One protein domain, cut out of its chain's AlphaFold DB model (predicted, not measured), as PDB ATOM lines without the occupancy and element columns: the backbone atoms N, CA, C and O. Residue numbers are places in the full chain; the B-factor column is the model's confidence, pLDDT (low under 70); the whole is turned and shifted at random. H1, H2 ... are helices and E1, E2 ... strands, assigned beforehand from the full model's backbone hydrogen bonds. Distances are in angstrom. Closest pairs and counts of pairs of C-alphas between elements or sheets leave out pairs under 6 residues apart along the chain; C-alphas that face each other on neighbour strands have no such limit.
ATOM      1  N   GLU A   8      13.800 -24.241  -4.958       44.03
ATOM      2  CA  GLU A   8      13.694 -25.277  -3.909       44.03
ATOM      3  C   GLU A   8      12.332 -25.305  -3.167       44.03
ATOM      4  O   GLU A   8      12.167 -25.993  -2.163       44.03
ATOM      5  N   ARG A   9      11.320 -24.558  -3.624       51.88
ATOM      6  CA  ARG A   9      10.058 -24.324  -2.903       51.88
ATOM      7  C   ARG A   9       8.973 -25.379  -3.143       51.88
ATOM      8  O   ARG A   9       7.898 -25.280  -2.561       51.88
ATOM      9  N   ASN A  10       9.246 -26.394  -3.955       58.03
ATOM     10  CA  ASN A  10       8.220 -27.292  -4.478       58.03
ATOM     11  C   ASN A  10       8.445 -28.737  -4.011       58.03
ATOM     12  O   ASN A  10       8.691 -29.624  -4.812       58.03
ATOM     13  N   VAL A  11       8.400 -28.996  -2.704       61.34
ATOM     14  CA  VAL A  11       8.467 -30.363  -2.156       61.34
ATOM     15  C   VAL A  11       7.331 -30.535  -1.155       61.34
ATOM     16  O   VAL A  11       7.256 -29.793  -0.175       61.34
ATOM     17  N   GLN A  12       6.433 -31.498  -1.384       73.06
ATOM     18  CA  GLN A  12       5.324 -31.792  -0.464       73.06
ATOM     19  C   GLN A  12       5.238 -33.284  -0.130       73.06
ATOM     20  O   GLN A  12       5.604 -34.138  -0.938       73.06
ATOM     21  N   LYS A  13       4.761 -33.578   1.087       78.56
ATOM     22  CA  LYS A  13       4.543 -34.943   1.581       78.56
ATOM     23  C   LYS A  13       3.220 -35.508   1.063       78.56
ATOM     24  O   LYS A  13       2.241 -34.770   0.963       78.56
ATOM     25  N   ILE A  14       3.187 -36.808   0.794       73.94
ATOM     26  CA  ILE A  14       2.008 -37.539   0.302       73.94
ATOM     27  C   ILE A  14       1.199 -38.122   1.476       73.94
ATOM     28  O   ILE A  14       1.765 -38.531   2.492       73.94
ATOM     29  N   VAL A  15      -0.132 -38.138   1.354       67.94
ATOM     30  CA  VAL A  15      -1.067 -38.703   2.351       67.94
ATOM     31  C   VAL A  15      -0.959 -40.213   2.404       67.94
ATOM     32  O   VAL A  15      -1.094 -40.852   1.381       67.94
ATOM     33  N   GLY A  16      -0.792 -40.790   3.595       48.25
ATOM     34  CA  GLY A  16      -0.852 -42.243   3.782       48.25
ATOM     35  C   GLY A  16       0.455 -42.982   3.510       48.25
ATOM     36  O   GLY A  16       0.477 -44.202   3.640       48.25
ATOM     37  N   SER A  17       1.548 -42.279   3.188       48.88
ATOM     38  CA  SER A  17       2.837 -42.957   3.074       48.88
ATOM     39  C   SER A  17       3.273 -43.482   4.446       48.88
ATOM     40  O   SER A  17       3.280 -42.707   5.412       48.88
ATOM     41  N   PRO A  18       3.677 -44.760   4.564       46.62
ATOM     42  CA  PRO A  18       4.105 -45.357   5.822       46.62
ATOM     43  C   PRO A  18       5.483 -44.866   6.279       46.62
ATOM     44  O   PRO A  18       6.068 -45.505   7.153       46.62
ATOM     45  N   ALA A  19       6.025 -43.771   5.714       43.72
ATOM     46  CA  ALA A  19       7.249 -43.139   6.197       43.72
ATOM     47  C   ALA A  19       7.170 -42.992   7.711       43.72
ATOM     48  O   ALA A  19       6.460 -42.138   8.248       43.72
ATOM     49  N   THR A  20       7.905 -43.891   8.363       43.62
ATOM     50  CA  THR A  20       8.033 -44.041   9.801       43.62
ATOM     51  C   THR A  20       8.023 -42.662  10.428       43.62
ATOM     52  O   THR A  20       8.869 -41.822  10.109       43.62
ATOM     53  N   PRO A  49      18.702 -46.251  12.181       50.19
ATOM     54  CA  PRO A  49      17.884 -47.040  11.275       50.19
ATOM     55  C   PRO A  49      17.855 -46.329   9.924       50.19
ATOM     56  O   PRO A  49      17.566 -45.134   9.849       50.19
ATOM     57  N   ALA A  50      18.215 -47.052   8.864       55.31
ATOM     58  CA  ALA A  50      18.318 -46.487   7.527       55.31
ATOM     59  C   ALA A  50      16.948 -45.958   7.085       55.31
ATOM     60  O   ALA A  50      16.077 -46.727   6.669       55.31
ATOM     61  N   VAL A  51      16.759 -44.641   7.174       65.00
ATOM     62  CA  VAL A  51      15.530 -43.976   6.744       65.00
ATOM     63  C   VAL A  51      15.465 -44.077   5.225       65.00
ATOM     64  O   VAL A  51      16.384 -43.645   4.523       65.00
ATOM     65  N   ARG A  52      14.402 -44.695   4.706       70.88
ATOM     66  CA  ARG A  52      14.115 -44.736   3.269       70.88
ATOM     67  C   ARG A  52      13.184 -43.582   2.931       70.88
ATOM     68  O   ARG A  52      12.211 -43.371   3.641       70.88
ATOM     69  N   VAL A  53      13.508 -42.855   1.869       75.81
ATOM     70  CA  VAL A  53      12.651 -41.803   1.313       75.81
ATOM     71  C   VAL A  53      12.423 -42.118  -0.155       75.81
ATOM     72  O   VAL A  53      13.389 -42.177  -0.928       75.81
ATOM     73  N   LEU A  54      11.166 -42.333  -0.535       76.06
ATOM     74  CA  LEU A  54      10.755 -42.494  -1.922       76.06
ATOM     75  C   LEU A  54      10.176 -41.177  -2.444       76.06
ATOM     76  O   LEU A  54       9.145 -40.702  -1.971       76.06
ATOM     77  N   ALA A  55      10.850 -40.585  -3.425       77.12
ATOM     78  CA  ALA A  55      10.434 -39.341  -4.055       77.12
ATOM     79  C   ALA A  55      10.030 -39.586  -5.510       77.12
ATOM     80  O   ALA A  55      10.811 -40.139  -6.292       77.12
ATOM     81  N   PHE A  56       8.842 -39.130  -5.901       74.25
ATOM     82  CA  PHE A  56       8.524 -38.984  -7.315       74.25
ATOM     83  C   PHE A  56       9.072 -37.659  -7.835       74.25
ATOM     84  O   PHE A  56       8.809 -36.611  -7.246       74.25
ATOM     85  N   ASN A  57       9.845 -37.701  -8.920       73.31
ATOM     86  CA  ASN A  57      10.419 -36.503  -9.526       73.31
ATOM     87  C   ASN A  57      10.205 -36.502 -11.040       73.31
ATOM     88  O   ASN A  57      10.643 -37.421 -11.731       73.31
ATOM     89  N   ALA A  58       9.566 -35.448 -11.545       63.28
ATOM     90  CA  ALA A  58       9.358 -35.236 -12.977       63.28
ATOM     91  C   ALA A  58      10.506 -34.455 -13.659       63.28
ATOM     92  O   ALA A  58      10.483 -34.270 -14.872       63.28
ATOM     93  N   VAL A  59      11.506 -33.977 -12.906       69.56
ATOM     94  CA  VAL A  59      12.562 -33.066 -13.391       69.56
ATOM     95  C   VAL A  59      13.877 -33.808 -13.670       69.56
ATOM     96  O   VAL A  59      14.333 -34.615 -12.862       69.56
ATOM     97  N   ALA A  60      14.537 -33.478 -14.788       62.97
ATOM     98  CA  ALA A  60      15.769 -34.127 -15.261       62.97
ATOM     99  C   ALA A  60      16.977 -34.017 -14.300       62.97
ATOM    100  O   ALA A  60      17.838 -34.893 -14.293       62.97
ATOM    101  N   ALA A  61      17.027 -32.999 -13.432       67.81
ATOM    102  CA  ALA A  61      18.128 -32.767 -12.481       67.81
ATOM    103  C   ALA A  61      18.105 -33.677 -11.227       67.81
ATOM    104  O   ALA A  61      18.857 -33.473 -10.272       67.81
ATOM    105  N   ALA A  62      17.245 -34.697 -11.201       71.94
ATOM    106  CA  ALA A  62      17.016 -35.547 -10.036       71.94
ATOM    107  C   ALA A  62      18.271 -36.272  -9.503       71.94
ATOM    108  O   ALA A  62      18.407 -36.472  -8.295       71.94
ATOM    109  N   ALA A  63      19.179 -36.685 -10.392       74.75
ATOM    110  CA  ALA A  63      20.362 -37.462 -10.023       74.75
ATOM    111  C   ALA A  63      21.389 -36.633  -9.232       74.75
ATOM    112  O   ALA A  63      21.904 -37.111  -8.219       74.75
ATOM    113  N   THR A  64      21.629 -35.386  -9.645       79.56
ATOM    114  CA  THR A  64      22.561 -34.467  -8.977       79.56
ATOM    115  C   THR A  64      22.074 -34.131  -7.570       79.56
ATOM    116  O   THR A  64      22.794 -34.349  -6.595       79.56
ATOM    117  N   ASN A  65      20.797 -33.758  -7.437       81.19
ATOM    118  CA  ASN A  65      20.194 -33.417  -6.144       81.19
ATOM    119  C   ASN A  65      20.224 -34.600  -5.163       81.19
ATOM    120  O   ASN A  65      20.412 -34.429  -3.958       81.19
ATOM    121  N   LYS A  66      20.081 -35.831  -5.670       84.38
ATOM    122  CA  LYS A  66      20.194 -37.047  -4.857       84.38
ATOM    123  C   LYS A  66      21.600 -37.244  -4.297       84.38
ATOM    124  O   LYS A  66      21.728 -37.687  -3.155       84.38
ATOM    125  N   ALA A  67      22.636 -36.987  -5.091       83.56
ATOM    126  CA  ALA A  67      24.019 -37.152  -4.652       83.56
ATOM    127  C   ALA A  67      24.365 -36.156  -3.535       83.56
ATOM    128  O   ALA A  67      24.889 -36.556  -2.493       83.56
ATOM    129  N   GLU A  68      23.984 -34.892  -3.706       85.69
ATOM    130  CA  GLU A  68      24.196 -33.845  -2.702       85.69
ATOM    131  C   GLU A  68      23.410 -34.110  -1.418       85.69
ATOM    132  O   GLU A  68      23.973 -34.068  -0.321       85.69
ATOM    133  N   PHE A  69      22.136 -34.495  -1.536       85.38
ATOM    134  CA  PHE A  69      21.318 -34.833  -0.374       85.38
ATOM    135  C   PHE A  69      21.918 -35.988   0.436       85.38
ATOM    136  O   PHE A  69      21.954 -35.926   1.666       85.38
ATOM    137  N   LYS A  70      22.424 -37.032  -0.236       86.50
ATOM    138  CA  LYS A  70      23.087 -38.168   0.425       86.50
ATOM    139  C   LYS A  70      24.373 -37.765   1.139       86.50
ATOM    140  O   LYS A  70      24.654 -38.306   2.203       86.50
ATOM    141  N   LYS A  71      25.138 -36.826   0.573       85.69
ATOM    142  CA  LYS A  71      26.356 -36.296   1.202       85.69
ATOM    143  C   LYS A  71      26.037 -35.561   2.506       85.69
ATOM    144  O   LYS A  71      26.783 -35.690   3.469       85.69
ATOM    145  N   LEU A  72      24.929 -34.819   2.539       85.94
ATOM    146  CA  LEU A  72      24.481 -34.075   3.721       85.94
ATOM    147  C   LEU A  72      23.764 -34.950   4.763       85.94
ATOM    148  O   LEU A  72      23.737 -34.593   5.936       85.94
ATOM    149  N   ASN A  73      23.189 -36.081   4.348       82.81
ATOM    150  CA  ASN A  73      22.380 -36.957   5.200       82.81
ATOM    151  C   ASN A  73      22.908 -38.404   5.155       82.81
ATOM    152  O   ASN A  73      22.266 -39.279   4.556       82.81
ATOM    153  N   PRO A  74      24.078 -38.679   5.762       84.38
ATOM    154  CA  PRO A  74      24.629 -40.029   5.804       84.38
ATOM    155  C   PRO A  74      23.655 -40.986   6.508       84.38
ATOM    156  O   PRO A  74      23.046 -40.651   7.521       84.38
ATOM    157  N   GLY A  75      23.473 -42.183   5.944       84.94
ATOM    158  CA  GLY A  75      22.530 -43.195   6.444       84.94
ATOM    159  C   GLY A  75      21.115 -43.120   5.853       84.94
ATOM    160  O   GLY A  75      20.365 -44.092   5.961       84.94
ATOM    161  N   VAL A  76      20.754 -42.036   5.153       84.94
ATOM    162  CA  VAL A  76      19.452 -41.920   4.475       84.94
ATOM    163  C   VAL A  76      19.516 -42.510   3.063       84.94
ATOM    164  O   VAL A  76      20.345 -42.137   2.229       84.94
ATOM    165  N   LYS A  77      18.602 -43.438   2.759       85.25
ATOM    166  CA  LYS A  77      18.469 -44.058   1.434       85.25
ATOM    167  C   LYS A  77      17.365 -43.365   0.640       85.25
ATOM    168  O   LYS A  77      16.184 -43.588   0.881       85.25
ATOM    169  N   VAL A  78      17.761 -42.562  -0.344       86.62
ATOM    170  CA  VAL A  78      16.825 -41.890  -1.258       86.62
ATOM    171  C   VAL A  78      16.622 -42.699  -2.534       86.62
ATOM    172  O   VAL A  78      17.581 -43.006  -3.259       86.62
ATOM    173  N   TYR A  79      15.364 -42.978  -2.846       86.94
ATOM    174  CA  TYR A  79      14.912 -43.594  -4.085       86.94
ATOM    175  C   TYR A  79      14.115 -42.553  -4.865       86.94
ATOM    176  O   TYR A  79      13.223 -41.917  -4.317       86.94
ATOM    177  N   ILE A  80      14.474 -42.351  -6.131       86.69
ATOM    178  CA  ILE A  80      13.746 -41.443  -7.014       86.69
ATOM    179  C   ILE A  80      13.097 -42.297  -8.084       86.69
ATOM    180  O   ILE A  80      13.797 -43.070  -8.739       86.69
ATOM    181  N   ILE A  81      11.787 -42.157  -8.245       84.31
ATOM    182  CA  ILE A  81      11.037 -42.799  -9.320       84.31
ATOM    183  C   ILE A  81      10.500 -41.700 -10.240       84.31
ATOM    184  O   ILE A  81       9.953 -40.702  -9.776       84.31
ATOM    185  N   ASN A  82      10.637 -41.894 -11.548       84.88
ATOM    186  CA  ASN A  82       9.949 -41.084 -12.545       84.88
ATOM    187  C   ASN A  82       8.982 -41.999 -13.314       84.88
ATOM    188  O   ASN A  82       9.443 -42.794 -14.131       84.88
ATOM    189  N   PRO A  83       7.667 -41.939 -13.042       80.19
ATOM    190  CA  PRO A  83       6.683 -42.808 -13.687       80.19
ATOM    191  C   PRO A  83       6.320 -42.384 -15.123       80.19
ATOM    192  O   PRO A  83       5.403 -42.964 -15.695       80.19
ATOM    193  N   GLY A  84       7.009 -41.397 -15.709       83.12
ATOM    194  CA  GLY A  84       6.742 -40.911 -17.069       83.12
ATOM    195  C   GLY A  84       6.122 -39.516 -17.113       83.12
ATOM    196  O   GLY A  84       5.252 -39.261 -17.939       83.12
ATOM    197  N   GLY A  85       6.546 -38.615 -16.221       84.94
ATOM    198  CA  GLY A  85       6.029 -37.245 -16.144       84.94
ATOM    199  C   GLY A  85       5.004 -37.027 -15.030       84.94
ATOM    200  O   GLY A  85       4.719 -37.915 -14.221       84.94
ATOM    201  N   THR A  86       4.481 -35.802 -14.947       84.94
ATOM    202  CA  THR A  86       3.659 -35.378 -13.804       84.94
ATOM    203  C   THR A  86       2.256 -35.973 -13.844       84.94
ATOM    204  O   THR A  86       1.727 -36.368 -12.808       84.94
ATOM    205  N   GLU A  87       1.670 -36.108 -15.027       86.12
ATOM    206  CA  GLU A  87       0.338 -36.679 -15.224       86.12
ATOM    207  C   GLU A  87       0.318 -38.154 -14.807       86.12
ATOM    208  O   GLU A  87      -0.572 -38.587 -14.075       86.12
ATOM    209  N   ALA A  88       1.335 -38.918 -15.216       89.56
ATOM    210  CA  ALA A  88       1.510 -40.311 -14.807       89.56
ATOM    211  C   ALA A  88       1.747 -40.434 -13.294       89.56
ATOM    212  O   ALA A  88       1.209 -41.335 -12.651       89.56
ATOM    213  N   MET A  89       2.509 -39.505 -12.709       89.38
ATOM    214  CA  MET A  89       2.740 -39.448 -11.266       89.38
ATOM    215  C   MET A  89       1.444 -39.210 -10.488       89.38
ATOM    216  O   MET A  89       1.174 -39.937  -9.534       89.38
ATOM    217  N   ILE A  90       0.627 -38.238 -10.896       89.12
ATOM    218  CA  ILE A  90      -0.651 -37.938 -10.238       89.12
ATOM    219  C   ILE A  90      -1.610 -39.124 -10.366       89.12
ATOM    220  O   ILE A  90      -2.126 -39.578  -9.350       89.12
ATOM    221  N   LYS A  91      -1.768 -39.701 -11.566       91.06
ATOM    222  CA  LYS A  91      -2.606 -40.898 -11.772       91.06
ATOM    223  C   LYS A  91      -2.170 -42.071 -10.897       91.06
ATOM    224  O   LYS A  91      -3.008 -42.777 -10.343       91.06
ATOM    225  N   LYS A  92      -0.857 -42.280 -10.750       90.44
ATOM    226  CA  LYS A  92      -0.324 -43.325  -9.871       90.44
ATOM    227  C   LYS A  92      -0.654 -43.044  -8.402       90.44
ATOM    228  O   LYS A  92      -1.083 -43.951  -7.702       90.44
ATOM    229  N   LEU A  93      -0.513 -41.798  -7.947       89.56
ATOM    230  CA  LEU A  93      -0.887 -41.405  -6.584       89.56
ATOM    231  C   LEU A  93      -2.391 -41.540  -6.321       89.56
ATOM    232  O   LEU A  93      -2.779 -41.920  -5.221       89.56
ATOM    233  N   GLU A  94      -3.232 -41.259  -7.313       89.69
ATOM    234  CA  GLU A  94      -4.679 -41.474  -7.226       89.69
ATOM    235  C   GLU A  94      -5.020 -42.962  -7.110       89.69
ATOM    236  O   GLU A  94      -5.810 -43.339  -6.243       89.69
ATOM    237  N   ALA A  95      -4.382 -43.809  -7.922       91.12
ATOM    238  CA  ALA A  95      -4.549 -45.260  -7.857       91.12
ATOM    239  C   ALA A  95      -4.068 -45.843  -6.516       91.12
ATOM    240  O   ALA A  95      -4.663 -46.782  -5.995       91.12
ATOM    241  N   GLU A  96      -3.016 -45.264  -5.933       88.88
ATOM    242  CA  GLU A  96      -2.432 -45.699  -4.662       88.88
ATOM    243  C   GLU A  96      -2.928 -44.892  -3.449       88.88
ATOM    244  O   GLU A  96      -2.331 -44.982  -2.380       88.88
ATOM    245  N   LYS A  97      -4.018 -44.120  -3.552       82.81
ATOM    246  CA  LYS A  97      -4.456 -43.172  -2.502       82.81
ATOM    247  C   LYS A  97      -4.632 -43.791  -1.103       82.81
ATOM    248  O   LYS A  97      -4.514 -43.086  -0.106       82.81
ATOM    249  N   GLY A  98      -4.906 -45.096  -1.017       82.19
ATOM    250  CA  GLY A  98      -5.004 -45.833   0.250       82.19
ATOM    251  C   GLY A  98      -3.680 -46.391   0.795       82.19
ATOM    252  O   GLY A  98      -3.606 -46.710   1.977       82.19
ATOM    253  N   SER A  99      -2.648 -46.526  -0.040       85.69
ATOM    254  CA  SER A  99      -1.332 -47.062   0.333       85.69
ATOM    255  C   SER A  99      -0.253 -46.574  -0.649       85.69
ATOM    256  O   SER A  99       0.279 -47.376  -1.429       85.69
ATOM    257  N   PRO A 100       0.078 -45.273  -0.648       84.62
ATOM    258  CA  PRO A 100       1.057 -44.746  -1.579       84.62
ATOM    259  C   PRO A 100       2.438 -45.290  -1.274       84.62
ATOM    260  O   PRO A 100       2.877 -45.343  -0.124       84.62
ATOM    261  N   GLN A 101       3.144 -45.660  -2.337       86.44
ATOM    262  CA  GLN A 101       4.533 -46.086  -2.220       86.44
ATOM    263  C   GLN A 101       5.459 -44.897  -1.946       86.44
ATOM    264  O   GLN A 101       6.508 -45.062  -1.327       86.44
ATOM    265  N   ALA A 102       5.105 -43.711  -2.454       87.12
ATOM    266  CA  ALA A 102       5.941 -42.521  -2.389       87.12
ATOM    267  C   ALA A 102       5.643 -41.646  -1.167       87.12
ATOM    268  O   ALA A 102       4.492 -41.389  -0.828       87.12
ATOM    269  N   ASP A 103       6.709 -41.104  -0.578       87.31
ATOM    270  CA  ASP A 103       6.659 -40.181   0.556       87.31
ATOM    271  C   ASP A 103       6.550 -38.723   0.109       87.31
ATOM    272  O   ASP A 103       5.936 -37.890   0.781       87.31
ATOM    273  N   ILE A 104       7.209 -38.406  -1.008       88.56
ATOM    274  CA  ILE A 104       7.421 -37.046  -1.492       88.56
ATOM    275  C   ILE A 104       7.044 -36.946  -2.972       88.56
ATOM    276  O   ILE A 104       7.438 -37.785  -3.783       88.56
ATOM    277  N   MET A 105       6.350 -35.866  -3.330       87.31
ATOM    278  CA  MET A 105       6.076 -35.473  -4.715       87.31
ATOM    279  C   MET A 105       6.895 -34.226  -5.081       87.31
ATOM    280  O   MET A 105       6.836 -33.219  -4.368       87.31
ATOM    281  N   HIS A 106       7.623 -34.288  -6.201       87.25
ATOM    282  CA  HIS A 106       8.347 -33.170  -6.809       87.25
ATOM    283  C   HIS A 106       7.981 -33.014  -8.302       87.25
ATOM    284  O   HIS A 106       8.461 -33.726  -9.185       87.25
ATOM    285  N   SER A 107       7.114 -32.047  -8.575       83.94
ATOM    286  CA  SER A 107       6.755 -31.491  -9.883       83.94
ATOM    287  C   SER A 107       7.465 -30.154 -10.138       83.94
ATOM    288  O   SER A 107       7.653 -29.356  -9.216       83.94
ATOM    289  N   GLY A 108       7.794 -29.892 -11.408       80.88
ATOM    290  CA  GLY A 108       8.336 -28.608 -11.861       80.88
ATOM    291  C   GLY A 108       7.309 -27.468 -11.897       80.88
ATOM    292  O   GLY A 108       7.687 -26.319 -11.698       80.88
ATOM    293  N   ASP A 109       6.019 -27.771 -12.086       83.25
ATOM    294  CA  ASP A 109       4.943 -26.771 -12.110       83.25
ATOM    295  C   ASP A 109       4.132 -26.771 -10.802       83.25
ATOM    296  O   ASP A 109       3.783 -27.821 -10.252       83.25
ATOM    297  N   SER A 110       3.837 -25.559 -10.326       85.44
ATOM    298  CA  SER A 110       2.988 -25.226  -9.182       85.44
ATOM    299  C   SER A 110       1.528 -25.676  -9.348       85.44
ATOM    300  O   SER A 110       0.902 -26.091  -8.367       85.44
ATOM    301  N   SER A 111       1.000 -25.653 -10.577       87.44
ATOM    302  CA  SER A 111      -0.386 -26.037 -10.893       87.44
ATOM    303  C   SER A 111      -0.689 -27.489 -10.482       87.44
ATOM    304  O   SER A 111      -1.740 -27.780  -9.904       87.44
ATOM    305  N   ASN A 112       0.296 -28.373 -10.652       87.75
ATOM    306  CA  ASN A 112       0.220 -29.790 -10.302       87.75
ATOM    307  C   ASN A 112       0.073 -30.021  -8.793       87.75
ATOM    308  O   ASN A 112      -0.651 -30.924  -8.373       87.75
ATOM    309  N   TYR A 113       0.695 -29.185  -7.957       87.62
ATOM    310  CA  TYR A 113       0.507 -29.264  -6.505       87.62
ATOM    311  C   TYR A 113      -0.882 -28.810  -6.095       87.62
ATOM    312  O   TYR A 113      -1.480 -29.404  -5.200       87.62
ATOM    313  N   LEU A 114      -1.409 -27.764  -6.738       89.06
ATOM    314  CA  LEU A 114      -2.762 -27.300  -6.460       89.06
ATOM    315  C   LEU A 114      -3.785 -28.380  -6.826       89.06
ATOM    316  O   LEU A 114      -4.716 -28.613  -6.056       89.06
ATOM    317  N   TYR A 115      -3.582 -29.063  -7.954       90.88
ATOM    318  CA  TYR A 115      -4.399 -30.205  -8.353       90.88
ATOM    319  C   TYR A 115      -4.308 -31.349  -7.334       90.88
ATOM    320  O   TYR A 115      -5.323 -31.727  -6.753       90.88
ATOM    321  N   ALA A 116      -3.102 -31.838  -7.029       89.88
ATOM    322  CA  ALA A 116      -2.908 -32.938  -6.082       89.88
ATOM    323  C   ALA A 116      -3.440 -32.609  -4.672       89.88
ATOM    324  O   ALA A 116      -4.014 -33.467  -3.998       89.88
ATOM    325  N   LYS A 117      -3.332 -31.345  -4.243       90.25
ATOM    326  CA  LYS A 117      -3.935 -30.851  -2.998       90.25
ATOM    327  C   LYS A 117      -5.463 -30.906  -3.043       90.25
ATOM    328  O   LYS A 117      -6.063 -31.376  -2.082       90.25
ATOM    329  N   LYS A 118      -6.096 -30.454  -4.134       90.62
ATOM    330  CA  LYS A 118      -7.562 -30.529  -4.311       90.62
ATOM    331  C   LYS A 118      -8.071 -31.975  -4.295       90.62
ATOM    332  O   LYS A 118      -9.149 -32.218  -3.772       90.62
ATOM    333  N   GLN A 119      -7.273 -32.921  -4.791       89.94
ATOM    334  CA  GLN A 119      -7.588 -34.356  -4.760       89.94
ATOM    335  C   GLN A 119      -7.330 -35.029  -3.397       89.94
ATOM    336  O   GLN A 119      -7.614 -36.218  -3.219       89.94
ATOM    337  N   GLY A 120      -6.796 -34.289  -2.418       90.81
ATOM    338  CA  GLY A 120      -6.464 -34.818  -1.096       90.81
ATOM    339  C   GLY A 120      -5.303 -35.816  -1.114       90.81
ATOM    340  O   GLY A 120      -5.280 -36.723  -0.291       90.81
ATOM    341  N   LEU A 121      -4.371 -35.681  -2.064       89.25
ATOM    342  CA  LEU A 121      -3.199 -36.561  -2.201       89.25
ATOM    343  C   LEU A 121      -1.996 -36.078  -1.376       89.25
ATOM    344  O   LEU A 121      -1.060 -36.838  -1.138       89.25
ATOM    345  N   LEU A 122      -2.003 -34.814  -0.942       90.06
ATOM    346  CA  LEU A 122      -0.888 -34.176  -0.239       90.06
ATOM    347  C   LEU A 122      -1.229 -33.880   1.222       90.06
ATOM    348  O   LEU A 122      -2.312 -33.377   1.531       90.06
ATOM    349  N   LEU A 123      -0.279 -34.154   2.118       84.06
ATOM    350  CA  LEU A 123      -0.374 -33.770   3.521       84.06
ATOM    351  C   LEU A 123       0.054 -32.312   3.697       84.06
ATOM    352  O   LEU A 123       1.067 -31.892   3.126       84.06
ATOM    353  N   PRO A 124      -0.634 -31.544   4.559       81.69
ATOM    354  CA  PRO A 124      -0.127 -30.252   4.983       81.69
ATOM    355  C   PRO A 124       1.216 -30.450   5.697       81.69
ATOM    356  O   PRO A 124       1.292 -31.042   6.774       81.69
TER     357      PRO A 124
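This is residues 8 to 20 and 49 to 124 of the 176 residues of an uncharacterized protein of Spirochaetaceae bacterium (UniProt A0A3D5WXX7). A twisted sheet of four short strands forms the middle, with H1 over one face at the E3 edge and H2 over the opposite face, across E2 from H1. H3 lies side by side with H2 and grazes the sheet near E4 and E1. The printed part has 89 residues with three named helices and four named strands, in the order E1 E2 H1 E3 H2 E4 H3; the class is mixed, helices and strands. The sheet runs E1 E4 E2 E3 and is mixed, with E1 antiparallel to E4 and the other neighbours parallel. The whole is compact, with a radius of gyration of the C-alphas of 12.6 A, and spans 35 by 27 by 22 A.

In the sheet, E2, residues 52 to 57, and E3, residues 77 to 81, are parallel neighbours at 27 degrees; N 55 and O 79 are within hydrogen-bond range at 2.9 A. E4, residues 104 to 106, is parallel to E2 at 26 degrees, with N 106 and O 56 at 2.8 A. E1, residues 12 to 14, is antiparallel to E4 at 132 degrees, with N 105 and O 12 at 3.0 A. From edge to edge the strands' lines turn by 96 degrees. H1, residues 62 to 72, is on the sheet at a height of 8.7 A; it only just lies over E3, on which 3 of its C-alphas fall, and runs along the strands at 10 degrees to E3 on the local plane. The closest C-alphas of H1 and E3 are those of Lys 66 and Val 78, 6.9 A apart. E2, H1 and E3 form a strand-helix-strand unit, two parallel neighbour strands with a helix between them along the chain; its crossover is right-handed. H2, residues 86 to 95, is on the opposite face, over E2, and the closest C-alphas of the two, those of Phe 56 and Met 89, are 7.0 A apart. E3, H2 and E4 form a split strand-helix-strand unit, with E2 between the two strands in the sheet, and its crossover is right-handed. H3, residues 110 to 118, only grazes the sheet, with its residues 112 to 117. H2 and H3 are close but not clearly touching, at a shallow tilt of 12 degrees, the same way; their closest C-alphas, Ile 90 and Ala 116, are 6.9 A apart. H1 is apart from H2 and H3. In H1, H2 and H3 every O i to N i+4 pair is within hydrogen-bond range.

E2 begins at C-alpha 52, (14.115, -44.736, 3.269), and is 15.7 A long; E3 is 13.1 A, E1 6.7 A and E4 6.6 A. H1 is 15.7 A long, H2 14.2 A and H3 12.8 A. E1 begins at C-alpha 12, (5.324, -31.792, -0.464), and H3 ends at C-alpha 118, (-7.562, -30.529, -4.311).

The two C-alphas farthest apart, those of Pro 49 and Ser 111, are 35.6 A apart. Residues 21 to 48 are not printed; C-alphas 20 and 49 are 10.4 A apart across this cut, which lies in the link from E1 to E2. Of the links that are printed whole, H2 to E4 is short, the others are tight, and no link is long. Residues 13 to 14 of E1 also pair, antiparallel, with residues 122 to 123. The mean pLDDT of the printed part is 79.1, and it is under 70 at residues 8 to 11, 15 to 20, 49 to 51 and 58 to 61.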